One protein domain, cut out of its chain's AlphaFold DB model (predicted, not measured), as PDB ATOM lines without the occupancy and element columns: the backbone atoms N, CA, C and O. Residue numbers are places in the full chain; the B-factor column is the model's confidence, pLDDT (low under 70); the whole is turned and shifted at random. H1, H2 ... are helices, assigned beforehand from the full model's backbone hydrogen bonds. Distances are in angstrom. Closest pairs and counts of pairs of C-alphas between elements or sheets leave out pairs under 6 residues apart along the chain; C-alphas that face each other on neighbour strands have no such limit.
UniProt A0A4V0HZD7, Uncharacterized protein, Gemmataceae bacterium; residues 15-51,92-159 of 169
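This is residues 15 to 51 and 92 to 159 of the 169 residues of an uncharacterized protein of Gemmataceae bacterium (UniProt A0A4V0HZD7). Three long helices, H1, H3 and H4, lie side by side in an up-and-down bundle, each running against the one before it, and splay apart toward the end where H1 and H4 finish and H3 begins. Beyond that end, residues 38 to 51, the last turns of H1 and the short H2, stick out; at the other end a loop closes the hairpin of H3 and H4. The printed part has 105 residues with four named helices, H1 to H4 in chain order, and no named strand; its class is all helix. It is loose, with a radius of gyration of the C-alphas of 17.2 A and spans of 62 by 29 by 20 A.

H1, residues 15 to 42, touches H3, residues 92 to 125, at a shallow tilt of 30 degrees, opposite ways; the closest C-alphas, of Ala 26 and Pro 105, are 4.7 A apart. H1 touches H4, residues 133 to 159, at a shallow tilt of 29 degrees, the same way, closest at the C-alphas of Phe 20 and Ala 139, 4.6 A. H3 and H4 form a helical hairpin at 30 degrees, closest at the C-alphas of Gly 109 and Ala 147, 4.5 A. H2, residues 45 to 51, is close to H1 but not clearly touching, and is apart from H3 and H4. Every O i to N i+4 pair is within hydrogen-bond range in H1, H2 and H4, and 28 of 30 are in H3.

H1 begins at C-alpha 15 (168.896, 168.597, 194.470) and is 40.2 A long. H3 is 47.8 A long, with a kink of 26 degrees near residue 99. H4 is 37.6 A long and ends at C-alpha 159 (150.956, 188.119, 171.705).

The C-alphas of Gly 51 and Thr 128, the two farthest apart, are 62.7 A apart. Residues 52 to 91 are not printed; C-alphas 51 and 92 are 32.0 A apart across this cut. H1 to H2 is a tight link and H3 to H4 a short one. The pLDDT is under 70 at residues 39 to 51, 127 to 133 and 135 to 136.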
ATOM      1  N   LEU A  15     170.020 168.011 195.218       75.62
ATOM      2  CA  LEU A  15     168.896 168.597 194.470       75.62
ATOM      3  C   LEU A  15     168.728 170.101 194.720       75.62
ATOM      4  O   LEU A  15     168.406 170.826 193.787       75.62
ATOM      5  N   ALA A  16     168.959 170.582 195.948       71.75
ATOM      6  CA  ALA A  16     168.828 172.006 196.259       71.75
ATOM      7  C   ALA A  16     169.926 172.821 195.560       71.75
ATOM      8  O   ALA A  16     169.650 173.878 194.997       71.75
ATOM      9  N   LEU A  17     171.151 172.282 195.518       80.44
ATOM     10  CA  LEU A  17     172.255 172.867 194.759       80.44
ATOM     11  C   LEU A  17     171.941 172.904 193.255       80.44
ATOM     12  O   LEU A  17     172.136 173.932 192.612       80.44
ATOM     13  N   GLY A  18     171.423 171.799 192.708       79.06
ATOM     14  CA  GLY A  18     171.035 171.710 191.300       79.06
ATOM     15  C   GLY A  18     169.934 172.705 190.928       79.06
ATOM     16  O   GLY A  18     170.066 173.419 189.936       79.06
ATOM     17  N   ALA A  19     168.889 172.815 191.753       73.12
ATOM     18  CA  ALA A  19     167.808 173.777 191.548       73.12
ATOM     19  C   ALA A  19     168.311 175.229 191.609       73.12
ATOM     20  O   ALA A  19     167.910 176.052 190.790       73.12
ATOM     21  N   PHE A  20     169.229 175.533 192.531       76.88
ATOM     22  CA  PHE A  20     169.837 176.858 192.641       76.88
ATOM     23  C   PHE A  20     170.732 177.201 191.440       76.88
ATOM     24  O   PHE A  20     170.652 178.299 190.895       76.88
ATOM     25  N   ALA A  21     171.562 176.262 190.982       81.94
ATOM     26  CA  ALA A  21     172.387 176.467 189.794       81.94
ATOM     27  C   ALA A  21     171.525 176.682 188.539       81.94
ATOM     28  O   ALA A  21     171.805 177.576 187.738       81.94
ATOM     29  N   LEU A  22     170.449 175.902 188.392       78.19
ATOM     30  CA  LEU A  22     169.515 176.031 187.277       78.19
ATOM     31  C   LEU A  22     168.761 177.367 187.307       78.19
ATOM     32  O   LEU A  22     168.594 177.984 186.257       78.19
ATOM     33  N   SER A  23     168.338 177.839 188.484       71.44
ATOM     34  CA  SER A  23     167.640 179.124 188.606       71.44
ATOM     35  C   SER A  23     168.555 180.309 188.291       71.44
ATOM     36  O   SER A  23     168.133 181.229 187.593       71.44
ATOM     37  N   LEU A  24     169.825 180.262 188.714       79.81
ATOM     38  CA  LEU A  24     170.829 181.257 188.324       79.81
ATOM     39  C   LEU A  24     171.075 181.256 186.815       79.81
ATOM     40  O   LEU A  24     171.133 182.320 186.201       79.81
ATOM     41  N   PHE A  25     171.192 180.074 186.211       81.19
ATOM     42  CA  PHE A  25     171.355 179.958 184.766       81.19
ATOM     43  C   PHE A  25     170.147 180.534 184.015       81.19
ATOM     44  O   PHE A  25     170.323 181.327 183.093       81.19
ATOM     45  N   ALA A  26     168.926 180.198 184.444       76.38
ATOM     46  CA  ALA A  26     167.697 180.732 183.863       76.38
ATOM     47  C   ALA A  26     167.616 182.260 183.998       76.38
ATOM     48  O   ALA A  26     167.256 182.935 183.035       76.38
ATOM     49  N   LEU A  27     168.000 182.811 185.156       77.00
ATOM     50  CA  LEU A  27     168.035 184.254 185.383       77.00
ATOM     51  C   LEU A  27     169.019 184.944 184.431       77.00
ATOM     52  O   LEU A  27     168.647 185.915 183.783       77.00
ATOM     53  N   LEU A  28     170.239 184.419 184.296       82.25
ATOM     54  CA  LEU A  28     171.239 184.967 183.374       82.25
ATOM     55  C   LEU A  28     170.751 184.944 181.922       82.25
ATOM     56  O   LEU A  28     170.933 185.922 181.199       82.25
ATOM     57  N   LEU A  29     170.105 183.852 181.506       77.69
ATOM     58  CA  LEU A  29     169.558 183.717 180.158       77.69
ATOM     59  C   LEU A  29     168.394 184.691 179.915       77.69
ATOM     60  O   LEU A  29     168.337 185.324 178.863       77.69
ATOM     61  N   ALA A  30     167.506 184.861 180.899       74.69
ATOM     62  CA  ALA A  30     166.405 185.818 180.834       74.69
ATOM     63  C   ALA A  30     166.909 187.269 180.798       74.69
ATOM     64  O   ALA A  30     166.425 188.068 179.998       74.69
ATOM     65  N   SER A  31     167.916 187.609 181.612       78.50
ATOM     66  CA  SER A  31     168.568 188.922 181.573       78.50
ATOM     67  C   SER A  31     169.221 189.178 180.218       78.50
ATOM     68  O   SER A  31     169.061 190.259 179.660       78.50
ATOM     69  N   TYR A  32     169.898 188.177 179.650       80.12
ATOM     70  CA  TYR A  32     170.464 188.281 178.308       80.12
ATOM     71  C   TYR A  32     169.381 188.530 177.248       80.12
ATOM     72  O   TYR A  32     169.515 189.459 176.453       80.12
ATOM     73  N   GLY A  33     168.284 187.764 177.267       76.94
ATOM     74  CA  GLY A  33     167.160 187.957 176.346       76.94
ATOM     75  C   GLY A  33     166.498 189.334 176.480       76.94
ATOM     76  O   GLY A  33     166.129 189.934 175.474       76.94
ATOM     77  N   SER A  34     166.413 189.873 177.701       76.06
ATOM     78  CA  SER A  34     165.915 191.232 177.946       76.06
ATOM     79  C   SER A  34     166.790 192.296 177.284       76.06
ATOM     80  O   SER A  34     166.272 193.205 176.640       76.06
ATOM     81  N   LEU A  35     168.113 192.172 177.418       78.06
ATOM     82  CA  LEU A  35     169.065 193.107 176.816       78.06
ATOM     83  C   LEU A  35     169.058 193.014 175.285       78.06
ATOM     84  O   LEU A  35     169.155 194.028 174.595       78.06
ATOM     85  N   ASP A  36     168.927 191.805 174.740       74.81
ATOM     86  CA  ASP A  36     168.830 191.586 173.294       74.81
ATOM     87  C   ASP A  36     167.541 192.193 172.711       74.81
ATOM     88  O   ASP A  36     167.569 192.899 171.698       74.81
ATOM     89  N   ALA A  37     166.414 192.021 173.411       71.75
ATOM     90  CA  ALA A  37     165.148 192.652 173.050       71.75
ATOM     91  C   ALA A  37     165.247 194.186 173.069       71.75
ATOM     92  O   ALA A  37     164.731 194.849 172.165       71.75
ATOM     93  N   GLU A  38     165.946 194.762 174.048       70.75
ATOM     94  CA  GLU A  38     166.151 196.208 174.117       70.75
ATOM     95  C   GLU A  38     166.962 196.735 172.930       70.75
ATOM     96  O   GLU A  38     166.616 197.776 172.377       70.75
ATOM     97  N   LYS A  39     167.975 196.006 172.452       69.00
ATOM     98  CA  LYS A  39     168.714 196.395 171.238       69.00
ATOM     99  C   LYS A  39     167.827 196.390 169.999       69.00
ATOM    100  O   LYS A  39     167.908 197.307 169.179       69.00
ATOM    101  N   HIS A  40     166.945 195.401 169.881       66.88
ATOM    102  CA  HIS A  40     165.946 195.378 168.817       66.88
ATOM    103  C   HIS A  40     164.955 196.547 168.926       66.88
ATOM    104  O   HIS A  40     164.574 197.123 167.906       66.88
ATOM    105  N   LEU A  41     164.594 196.961 170.144       64.25
ATOM    106  CA  LEU A  41     163.771 198.147 170.392       64.25
ATOM    107  C   LEU A  41     164.531 199.465 170.162       64.25
ATOM    108  O   LEU A  41     163.939 200.449 169.719       64.25
ATOM    109  N   ALA A  42     165.839 199.490 170.403       65.69
ATOM    110  CA  ALA A  42     166.693 200.661 170.246       65.69
ATOM    111  C   ALA A  42     166.857 201.091 168.781       65.69
ATOM    112  O   ALA A  42     167.124 202.267 168.541       65.69
ATOM    113  N   GLY A  43     166.678 200.168 167.831       59.88
ATOM    114  CA  GLY A  43     166.539 200.448 166.397       59.88
ATOM    115  C   GLY A  43     165.093 200.409 165.896       59.88
ATOM    116  O   GLY A  43     164.870 200.413 164.690       59.88
ATOM    117  N   SER A  44     164.108 200.308 166.795       59.66
ATOM    118  CA  SER A  44     162.707 200.167 166.401       59.66
ATOM    119  C   SER A  44     162.065 201.508 166.022       59.66
ATOM    120  O   SER A  44     162.453 202.557 166.556       59.66
ATOM    121  N   PRO A  45     160.996 201.471 165.203       56.12
ATOM    122  CA  PRO A  45     160.218 202.650 164.824       56.12
ATOM    123  C   PRO A  45     159.697 203.470 166.012       56.12
ATOM    124  O   PRO A  45     159.401 204.645 165.855       56.12
ATOM    125  N   LEU A  46     159.600 202.892 167.219       58.16
ATOM    126  CA  LEU A  46     159.186 203.611 168.430       58.16
ATOM    127  C   LEU A  46     160.216 204.649 168.889       58.16
ATOM    128  O   LEU A  46     159.840 205.691 169.433       58.16
ATOM    129  N   ARG A  47     161.510 204.389 168.683       64.38
ATOM    130  CA  ARG A  47     162.567 205.344 169.036       64.38
ATOM    131  C   ARG A  47     162.647 206.474 168.012       64.38
ATOM    132  O   ARG A  47     162.777 207.630 168.407       64.38
ATOM    133  N   GLU A  48     162.476 206.155 166.729       66.25
ATOM    134  CA  GLU A  48     162.281 207.154 165.668       66.25
ATOM    135  C   GLU A  48     161.013 207.982 165.908       66.25
ATOM    136  O   GLU A  48     161.058 209.209 165.829       66.25
ATOM    137  N   ALA A  49     159.913 207.344 166.321       66.00
ATOM    138  CA  ALA A  49     158.674 208.027 166.676       66.00
ATOM    139  C   ALA A  49     158.863 208.969 167.878       66.00
ATOM    140  O   ALA A  49     158.414 210.113 167.822       66.00
ATOM    141  N   ARG A  50     159.590 208.564 168.933       64.38
ATOM    142  CA  ARG A  50     159.944 209.469 170.048       64.38
ATOM    143  C   ARG A  50     160.807 210.649 169.604       64.38
ATOM    144  O   ARG A  50     160.557 211.763 170.056       64.38
ATOM    145  N   GLY A  51     161.774 210.416 168.716       68.06
ATOM    146  CA  GLY A  51     162.583 211.480 168.117       68.06
ATOM    147  C   GLY A  51     161.731 212.469 167.315       68.06
ATOM    148  O   GLY A  51     161.884 213.678 167.467       68.06
ATOM    149  N   VAL A  92     167.026 181.701 160.020       78.44
ATOM    150  CA  VAL A  92     166.840 180.555 160.922       78.44
ATOM    151  C   VAL A  92     167.661 180.738 162.197       78.44
ATOM    152  O   VAL A  92     167.163 180.452 163.280       78.44
ATOM    153  N   ALA A  93     168.881 181.277 162.084       76.94
ATOM    154  CA  ALA A  93     169.716 181.563 163.248       76.94
ATOM    155  C   ALA A  93     169.038 182.583 164.169       76.94
ATOM    156  O   ALA A  93     168.972 182.357 165.373       76.94
ATOM    157  N   ASN A  94     168.450 183.641 163.604       77.31
ATOM    158  CA  ASN A  94     167.762 184.661 164.395       77.31
ATOM    159  C   ASN A  94     166.533 184.092 165.135       77.31
ATOM    160  O   ASN A  94     166.390 184.279 166.340       77.31
ATOM    161  N   TYR A  95     165.711 183.287 164.450       79.00
ATOM    162  CA  TYR A  95     164.582 182.591 165.085       79.00
ATOM    163  C   TYR A  95     165.027 181.621 166.183       79.00
ATOM    164  O   TYR A  95     164.425 181.576 167.255       79.00
ATOM    165  N   SER A  96     166.091 180.852 165.941       78.88
ATOM    166  CA  SER A  96     166.611 179.918 166.942       78.88
ATOM    167  C   SER A  96     167.123 180.644 168.185       78.88
ATOM    168  O   SER A  96     166.888 180.180 169.298       78.88
ATOM    169  N   LEU A  97     167.747 181.811 168.009       78.94
ATOM    170  CA  LEU A  97     168.267 182.617 169.107       78.94
ATOM    171  C   LEU A  97     167.127 183.180 169.954       78.94
ATOM    172  O   LEU A  97     167.198 183.095 171.173       78.94
ATOM    173  N   GLN A  98     166.037 183.629 169.330       79.19
ATOM    174  CA  GLN A  98     164.831 184.058 170.046       79.19
ATOM    175  C   GLN A  98     164.171 182.911 170.812       79.19
ATOM    176  O   GLN A  98     163.828 183.059 171.984       79.19
ATOM    177  N   ILE A  99     164.021 181.735 170.194       79.62
ATOM    178  CA  ILE A  99     163.462 180.565 170.885       79.62
ATOM    179  C   ILE A  99     164.333 180.208 172.095       79.62
ATOM    180  O   ILE A  99     163.813 179.998 173.190       79.62
ATOM    181  N   VAL A 100     165.656 180.194 171.930       79.12
ATOM    182  CA  VAL A 100     166.583 179.909 173.029       79.12
ATOM    183  C   VAL A 100     166.549 181.007 174.093       79.12
ATOM    184  O   VAL A 100     166.553 180.694 175.277       79.12
ATOM    185  N   ALA A 101     166.466 182.277 173.713       77.81
ATOM    186  CA  ALA A 101     166.469 183.393 174.652       77.81
ATOM    187  C   ALA A 101     165.156 183.529 175.437       77.81
ATOM    188  O   ALA A 101     165.182 184.023 176.560       77.81
ATOM    189  N   PHE A 102     164.021 183.089 174.884       76.12
ATOM    190  CA  PHE A 102     162.707 183.288 175.509       76.12
ATOM    191  C   PHE A 102     162.082 181.999 176.042       76.12
ATOM    192  O   PHE A 102     161.613 181.958 177.179       76.12
ATOM    193  N   VAL A 103     162.092 180.922 175.253       80.50
ATOM    194  CA  VAL A 103     161.406 179.671 175.611       80.50
ATOM    195  C   VAL A 103     162.224 178.866 176.613       80.50
ATOM    196  O   VAL A 103     161.672 178.342 177.580       80.50
ATOM    197  N   VAL A 104     163.546 178.794 176.433       82.00
ATOM    198  CA  VAL A 104     164.411 178.029 177.345       82.00
ATOM    199  C   VAL A 104     164.395 178.592 178.769       82.00
ATOM    200  O   VAL A 104     164.174 177.790 179.675       82.00
ATOM    201  N   PRO A 105     164.562 179.906 179.030       75.69
ATOM    202  CA  PRO A 105     164.492 180.408 180.399       75.69
ATOM    203  C   PRO A 105     163.098 180.282 181.011       75.69
ATOM    204  O   PRO A 105     163.005 180.065 182.216       75.69
ATOM    205  N   LEU A 106     162.025 180.329 180.211       78.69
ATOM    206  CA  LEU A 106     160.674 180.052 180.703       78.69
ATOM    207  C   LEU A 106     160.570 178.616 181.226       78.69
ATOM    208  O   LEU A 106     160.219 178.397 182.385       78.69
ATOM    209  N   VAL A 107     160.916 177.635 180.387       83.81
ATOM    210  CA  VAL A 107     160.848 176.213 180.754       83.81
ATOM    211  C   VAL A 107     161.805 175.912 181.909       83.81
ATOM    212  O   VAL A 107     161.412 175.263 182.877       83.81
ATOM    213  N   ALA A 108     163.035 176.427 181.856       75.94
ATOM    214  CA  ALA A 108     164.026 176.252 182.912       75.94
ATOM    215  C   ALA A 108     163.579 176.891 184.235       75.94
ATOM    216  O   ALA A 108     163.738 176.270 185.283       75.94
ATOM    217  N   GLY A 109     162.982 178.086 184.199       73.00
ATOM    218  CA  GLY A 109     162.438 178.767 185.374       73.00
ATOM    219  C   GLY A 109     161.301 177.978 186.026       73.00
ATOM    220  O   GLY A 109     161.321 177.765 187.240       73.00
ATOM    221  N   VAL A 110     160.362 177.460 185.225       80.62
ATOM    222  CA  VAL A 110     159.262 176.607 185.714       80.62
ATOM    223  C   VAL A 110     159.800 175.310 186.321       80.62
ATOM    224  O   VAL A 110     159.422 174.950 187.436       80.62
ATOM    225  N   VAL A 111     160.718 174.624 185.635       81.12
ATOM    226  CA  VAL A 111     161.325 173.382 186.143       81.12
ATOM    227  C   VAL A 111     162.111 173.643 187.431       81.12
ATOM    228  O   VAL A 111     161.977 172.875 188.382       81.12
ATOM    229  N   ALA A 112     162.875 174.736 187.512       73.44
ATOM    230  CA  ALA A 112     163.598 175.121 188.723       73.44
ATOM    231  C   ALA A 112     162.646 175.410 189.897       73.44
ATOM    232  O   ALA A 112     162.911 174.971 191.016       73.44
ATOM    233  N   ALA A 113     161.522 176.089 189.646       75.75
ATOM    234  CA  ALA A 113     160.506 176.353 190.662       75.75
ATOM    235  C   ALA A 113     159.860 175.055 191.181       75.75
ATOM    236  O   ALA A 113     159.744 174.868 192.395       75.75
ATOM    237  N   LEU A 114     159.508 174.126 190.282       82.62
ATOM    238  CA  LEU A 114     158.950 172.819 190.649       82.62
ATOM    239  C   LEU A 114     159.955 171.967 191.436       82.62
ATOM    240  O   LEU A 114     159.607 171.411 192.479       82.62
ATOM    241  N   LEU A 115     161.214 171.912 190.986       78.69
ATOM    242  CA  LEU A 115     162.289 171.211 191.694       78.69
ATOM    243  C   LEU A 115     162.552 171.815 193.079       78.69
ATOM    244  O   LEU A 115     162.788 171.064 194.024       78.69
ATOM    245  N   GLY A 116     162.470 173.142 193.223       73.75
ATOM    246  CA  GLY A 116     162.555 173.826 194.516       73.75
ATOM    247  C   GLY A 116     161.455 173.382 195.487       73.75
ATOM    248  O   GLY A 116     161.754 173.012 196.625       73.75
ATOM    249  N   GLY A 117     160.205 173.312 195.017       77.19
ATOM    250  CA  GLY A 117     159.074 172.838 195.824       77.19
ATOM    251  C   GLY A 117     159.186 171.357 196.212       77.19
ATOM    252  O   GLY A 117     158.918 170.972 197.356       77.19
ATOM    253  N   TRP A 118     159.650 170.506 195.294       83.62
ATOM    254  CA  TRP A 118     159.905 169.090 195.589       83.62
ATOM    255  C   TRP A 118     161.069 168.909 196.572       83.62
ATOM    256  O   TRP A 118     161.015 168.049 197.451       83.62
ATOM    257  N   ALA A 119     162.102 169.751 196.486       77.19
ATOM    258  CA  ALA A 119     163.199 169.744 197.445       77.19
ATOM    259  C   ALA A 119     162.731 170.147 198.852       77.19
ATOM    260  O   ALA A 119     163.145 169.508 199.819       77.19
ATOM    261  N   MET A 120     161.841 171.140 198.988       79.56
ATOM    262  CA  MET A 120     161.271 171.500 200.295       79.56
ATOM    263  C   MET A 120     160.508 170.339 200.924       79.56
ATOM    264  O   MET A 120     160.793 169.971 202.061       79.56
ATOM    265  N   THR A 121     159.602 169.712 200.171       85.31
ATOM    266  CA  THR A 121     158.812 168.576 200.683       85.31
ATOM    267  C   THR A 121     159.688 167.377 201.059       85.31
ATOM    268  O   THR A 121     159.407 166.690 202.044       85.31
ATOM    269  N   ALA A 122     160.789 167.134 200.340       81.12
ATOM    270  CA  ALA A 122     161.772 166.117 200.715       81.12
ATOM    271  C   ALA A 122     162.530 166.478 202.008       81.12
ATOM    272  O   ALA A 122     162.719 165.613 202.867       81.12
ATOM    273  N   ILE A 123     162.926 167.747 202.172       77.69
ATOM    274  CA  ILE A 123     163.619 168.234 203.374       77.69
ATOM    275  C   ILE A 123     162.698 168.150 204.596       77.69
ATOM    276  O   ILE A 123     163.122 167.620 205.623       77.69
ATOM    277  N   GLU A 124     161.440 168.577 204.477       83.25
ATOM    278  CA  GLU A 124     160.440 168.495 205.551       83.25
ATOM    279  C   GLU A 124     160.237 167.059 206.037       83.25
ATOM    280  O   GLU A 124     160.279 166.798 207.239       83.25
ATOM    281  N   ARG A 125     160.122 166.096 205.111       86.00
ATOM    282  CA  ARG A 125     160.017 164.666 205.459       86.00
ATOM    283  C   ARG A 125     161.257 164.126 206.172       86.00
ATOM    284  O   ARG A 125     161.174 163.113 206.858       86.00
ATOM    285  N   SER A 126     162.400 164.786 206.012       79.25
ATOM    286  CA  SER A 126     163.684 164.378 206.584       79.25
ATOM    287  C   SER A 126     164.091 165.142 207.853       79.25
ATOM    288  O   SER A 126     165.228 164.947 208.279       79.25
ATOM    289  N   ALA A 127     163.176 165.965 208.405       60.62
ATOM    290  CA  ALA A 127     163.131 166.870 209.580       60.62
ATOM    291  C   ALA A 127     164.356 167.100 210.506       60.62
ATOM    292  O   ALA A 127     164.399 168.104 211.208       60.62
ATOM    293  N   THR A 128     165.361 166.232 210.538       68.31
ATOM    294  CA  THR A 128     166.555 166.331 211.391       68.31
ATOM    295  C   THR A 128     167.882 166.146 210.648       68.31
ATOM    296  O   THR A 128     168.935 166.338 211.255       68.31
ATOM    297  N   ARG A 129     167.883 165.785 209.354       68.56
ATOM    298  CA  ARG A 129     169.105 165.305 208.671       68.56
ATOM    299  C   ARG A 129     169.785 166.293 207.712       68.56
ATOM    300  O   ARG A 129     170.931 166.054 207.340       68.56
ATOM    301  N   TYR A 130     169.140 167.401 207.335       67.62
ATOM    302  CA  TYR A 130     169.689 168.347 206.351       67.62
ATOM    303  C   TYR A 130     169.454 169.812 206.746       67.62
ATOM    304  O   TYR A 130     168.320 170.218 206.984       67.62
ATOM    305  N   SER A 131     170.510 170.638 206.745       64.94
ATOM    306  CA  SER A 131     170.377 172.103 206.768       64.94
ATOM    307  C   SER A 131     170.304 172.609 205.326       64.94
ATOM    308  O   SER A 131     171.326 172.715 204.649       64.94
ATOM    309  N   GLY A 132     169.100 172.870 204.819       59.78
ATOM    310  CA  GLY A 132     168.929 173.254 203.411       59.78
ATOM    311  C   GLY A 132     167.680 174.066 203.084       59.78
ATOM    312  O   GLY A 132     167.463 174.370 201.913       59.78
ATOM    313  N   SER A 133     166.871 174.446 204.081       67.81
ATOM    314  CA  SER A 133     165.599 175.145 203.851       67.81
ATOM    315  C   SER A 133     165.787 176.467 203.101       67.81
ATOM    316  O   SER A 133     165.098 176.713 202.118       67.81
ATOM    317  N   LEU A 134     166.781 177.277 203.480       72.56
ATOM    318  CA  LEU A 134     167.047 178.570 202.836       72.56
ATOM    319  C   LEU A 134     167.390 178.444 201.347       72.56
ATOM    320  O   LEU A 134     166.871 179.207 200.540       72.56
ATOM    321  N   GLN A 135     168.230 177.481 200.957       66.88
ATOM    322  CA  GLN A 135     168.607 177.313 199.548       66.88
ATOM    323  C   GLN A 135     167.426 176.863 198.687       66.88
ATOM    324  O   GLN A 135     167.285 177.346 197.567       66.88
ATOM    325  N   ALA A 136     166.559 175.992 199.212       68.38
ATOM    326  CA  ALA A 136     165.338 175.596 198.517       68.38
ATOM    327  C   ALA A 136     164.382 176.790 198.337       68.38
ATOM    328  O   ALA A 136     163.845 176.983 197.247       68.38
ATOM    329  N   VAL A 137     164.243 177.644 199.361       76.81
ATOM    330  CA  VAL A 137     163.441 178.881 199.285       76.81
ATOM    331  C   VAL A 137     164.008 179.836 198.239       76.81
ATOM    332  O   VAL A 137     163.263 180.322 197.388       76.81
ATOM    333  N   PHE A 138     165.322 180.069 198.243       76.69
ATOM    334  CA  PHE A 138     165.959 180.930 197.247       76.69
ATOM    335  C   PHE A 138     165.850 180.364 195.833       76.69
ATOM    336  O   PHE A 138     165.548 181.114 194.909       76.69
ATOM    337  N   ALA A 139     166.041 179.056 195.649       70.56
ATOM    338  CA  ALA A 139     165.864 178.418 194.349       70.56
ATOM    339  C   ALA A 139     164.430 178.601 193.830       70.56
ATOM    340  O   ALA A 139     164.247 178.957 192.666       70.56
ATOM    341  N   GLN A 140     163.426 178.442 194.698       77.44
ATOM    342  CA  GLN A 140     162.026 178.626 194.333       77.44
ATOM    343  C   GLN A 140     161.690 180.087 194.007       77.44
ATOM    344  O   GLN A 140     161.040 180.343 192.993       77.44
ATOM    345  N   LEU A 141     162.156 181.049 194.810       79.62
ATOM    346  CA  LEU A 141     161.938 182.480 194.562       79.62
ATOM    347  C   LEU A 141     162.603 182.937 193.259       79.62
ATOM    348  O   LEU A 141     161.945 183.544 192.416       79.62
ATOM    349  N   ILE A 142     163.884 182.601 193.065       78.50
ATOM    350  CA  ILE A 142     164.645 182.981 191.867       78.50
ATOM    351  C   ILE A 142     164.059 182.298 190.625       78.50
ATOM    352  O   ILE A 142     163.864 182.957 189.607       78.50
ATOM    353  N   GLY A 143     163.731 181.003 190.706       70.38
ATOM    354  CA  GLY A 143     163.128 180.263 189.594       70.38
ATOM    355  C   GLY A 143     161.770 180.831 189.176       70.38
ATOM    356  O   GLY A 143     161.530 181.042 187.988       70.38
ATOM    357  N   SER A 144     160.917 181.169 190.149       77.06
ATOM    358  CA  SER A 144     159.613 181.793 189.885       77.06
ATOM    359  C   SER A 144     159.769 183.174 189.247       77.06
ATOM    360  O   SER A 144     159.086 183.486 188.276       77.06
ATOM    361  N   PHE A 145     160.699 183.990 189.750       76.38
ATOM    362  CA  PHE A 145     160.973 185.313 189.192       76.38
ATOM    363  C   PHE A 145     161.486 185.235 187.747       76.38
ATOM    364  O   PHE A 145     160.988 185.950 186.878       76.38
ATOM    365  N   ALA A 146     162.411 184.313 187.462       72.00
ATOM    366  CA  ALA A 146     162.897 184.066 186.106       72.00
ATOM    367  C   ALA A 146     161.768 183.616 185.160       72.00
ATOM    368  O   ALA A 146     161.678 184.109 184.035       72.00
ATOM    369  N   ALA A 147     160.868 182.742 185.625       74.62
ATOM    370  CA  ALA A 147     159.709 182.306 184.849       74.62
ATOM    371  C   ALA A 147     158.740 183.461 184.545       74.62
ATOM    372  O   ALA A 147     158.251 183.558 183.422       74.62
ATOM    373  N   ILE A 148     158.496 184.361 185.507       79.69
ATOM    374  CA  ILE A 148     157.656 185.552 185.300       79.69
ATOM    375  C   ILE A 148     158.276 186.465 184.238       79.69
ATOM    376  O   ILE A 148     157.584 186.845 183.295       79.69
ATOM    377  N   ILE A 149     159.574 186.776 184.342       76.38
ATOM    378  CA  ILE A 149     160.270 187.621 183.356       76.38
ATOM    379  C   ILE A 149     160.171 187.000 181.959       76.38
ATOM    380  O   ILE A 149     159.772 187.675 181.009       76.38
ATOM    381  N   ALA A 150     160.485 185.710 181.834       72.81
ATOM    382  CA  ALA A 150     160.412 185.010 180.557       72.81
ATOM    383  C   ALA A 150     158.973 184.959 180.010       72.81
ATOM    384  O   ALA A 150     158.761 185.146 178.812       72.81
ATOM    385  N   GLY A 151     157.972 184.781 180.877       74.06
ATOM    386  CA  GLY A 151     156.557 184.801 180.503       74.06
ATOM    387  C   GLY A 151     156.122 186.158 179.952       74.06
ATOM    388  O   GLY A 151     155.502 186.221 178.890       74.06
ATOM    389  N   CYS A 152     156.510 187.250 180.615       76.69
ATOM    390  CA  CYS A 152     156.258 188.612 180.141       76.69
ATOM    391  C   CYS A 152     156.934 188.896 178.790       76.69
ATOM    392  O   CYS A 152     156.345 189.568 177.939       76.69
ATOM    393  N   MET A 153     158.138 188.362 178.570       77.69
ATOM    394  CA  MET A 153     158.854 188.477 177.294       77.69
ATOM    395  C   MET A 153     158.125 187.728 176.174       77.69
ATOM    396  O   MET A 153     157.878 188.303 175.116       77.69
ATOM    397  N   VAL A 154     157.713 186.479 176.415       79.06
ATOM    398  CA  VAL A 154     156.941 185.682 175.445       79.06
ATOM    399  C   VAL A 154     155.619 186.372 175.107       79.06
ATOM    400  O   VAL A 154     155.272 186.480 173.931       79.06
ATOM    401  N   LEU A 155     154.907 186.894 176.108       81.25
ATOM    402  CA  LEU A 155     153.669 187.643 175.898       81.25
ATOM    403  C   LEU A 155     153.914 188.880 175.020       81.25
ATOM    404  O   LEU A 155     153.241 189.072 174.010       81.25
ATOM    405  N   SER A 156     154.920 189.685 175.359       75.75
ATOM    406  CA  SER A 156     155.262 190.892 174.599       75.75
ATOM    407  C   SER A 156     155.690 190.580 173.165       75.75
ATOM    408  O   SER A 156     155.341 191.319 172.254       75.75
ATOM    409  N   TYR A 157     156.423 189.489 172.933       76.06
ATOM    410  CA  TYR A 157     156.960 189.194 171.604       76.06
ATOM    411  C   TYR A 157     155.960 188.478 170.692       76.06
ATOM    412  O   TYR A 157     155.875 188.789 169.508       76.06
ATOM    413  N   TYR A 158     155.194 187.525 171.228       80.38
ATOM    414  CA  TYR A 158     154.297 186.689 170.425       80.38
ATOM    415  C   TYR A 158     152.846 187.164 170.451       80.38
ATOM    416  O   TYR A 158     152.160 187.047 169.438       80.38
ATOM    417  N   VAL A 159     152.365 187.707 171.573       80.19
ATOM    418  CA  VAL A 159     150.956 188.119 171.705       80.19
ATOM    419  C   VAL A 159     150.748 189.564 171.261       80.19
ATOM    420  O   VAL A 159     149.743 189.861 170.617       80.19
TER     421      VAL A 159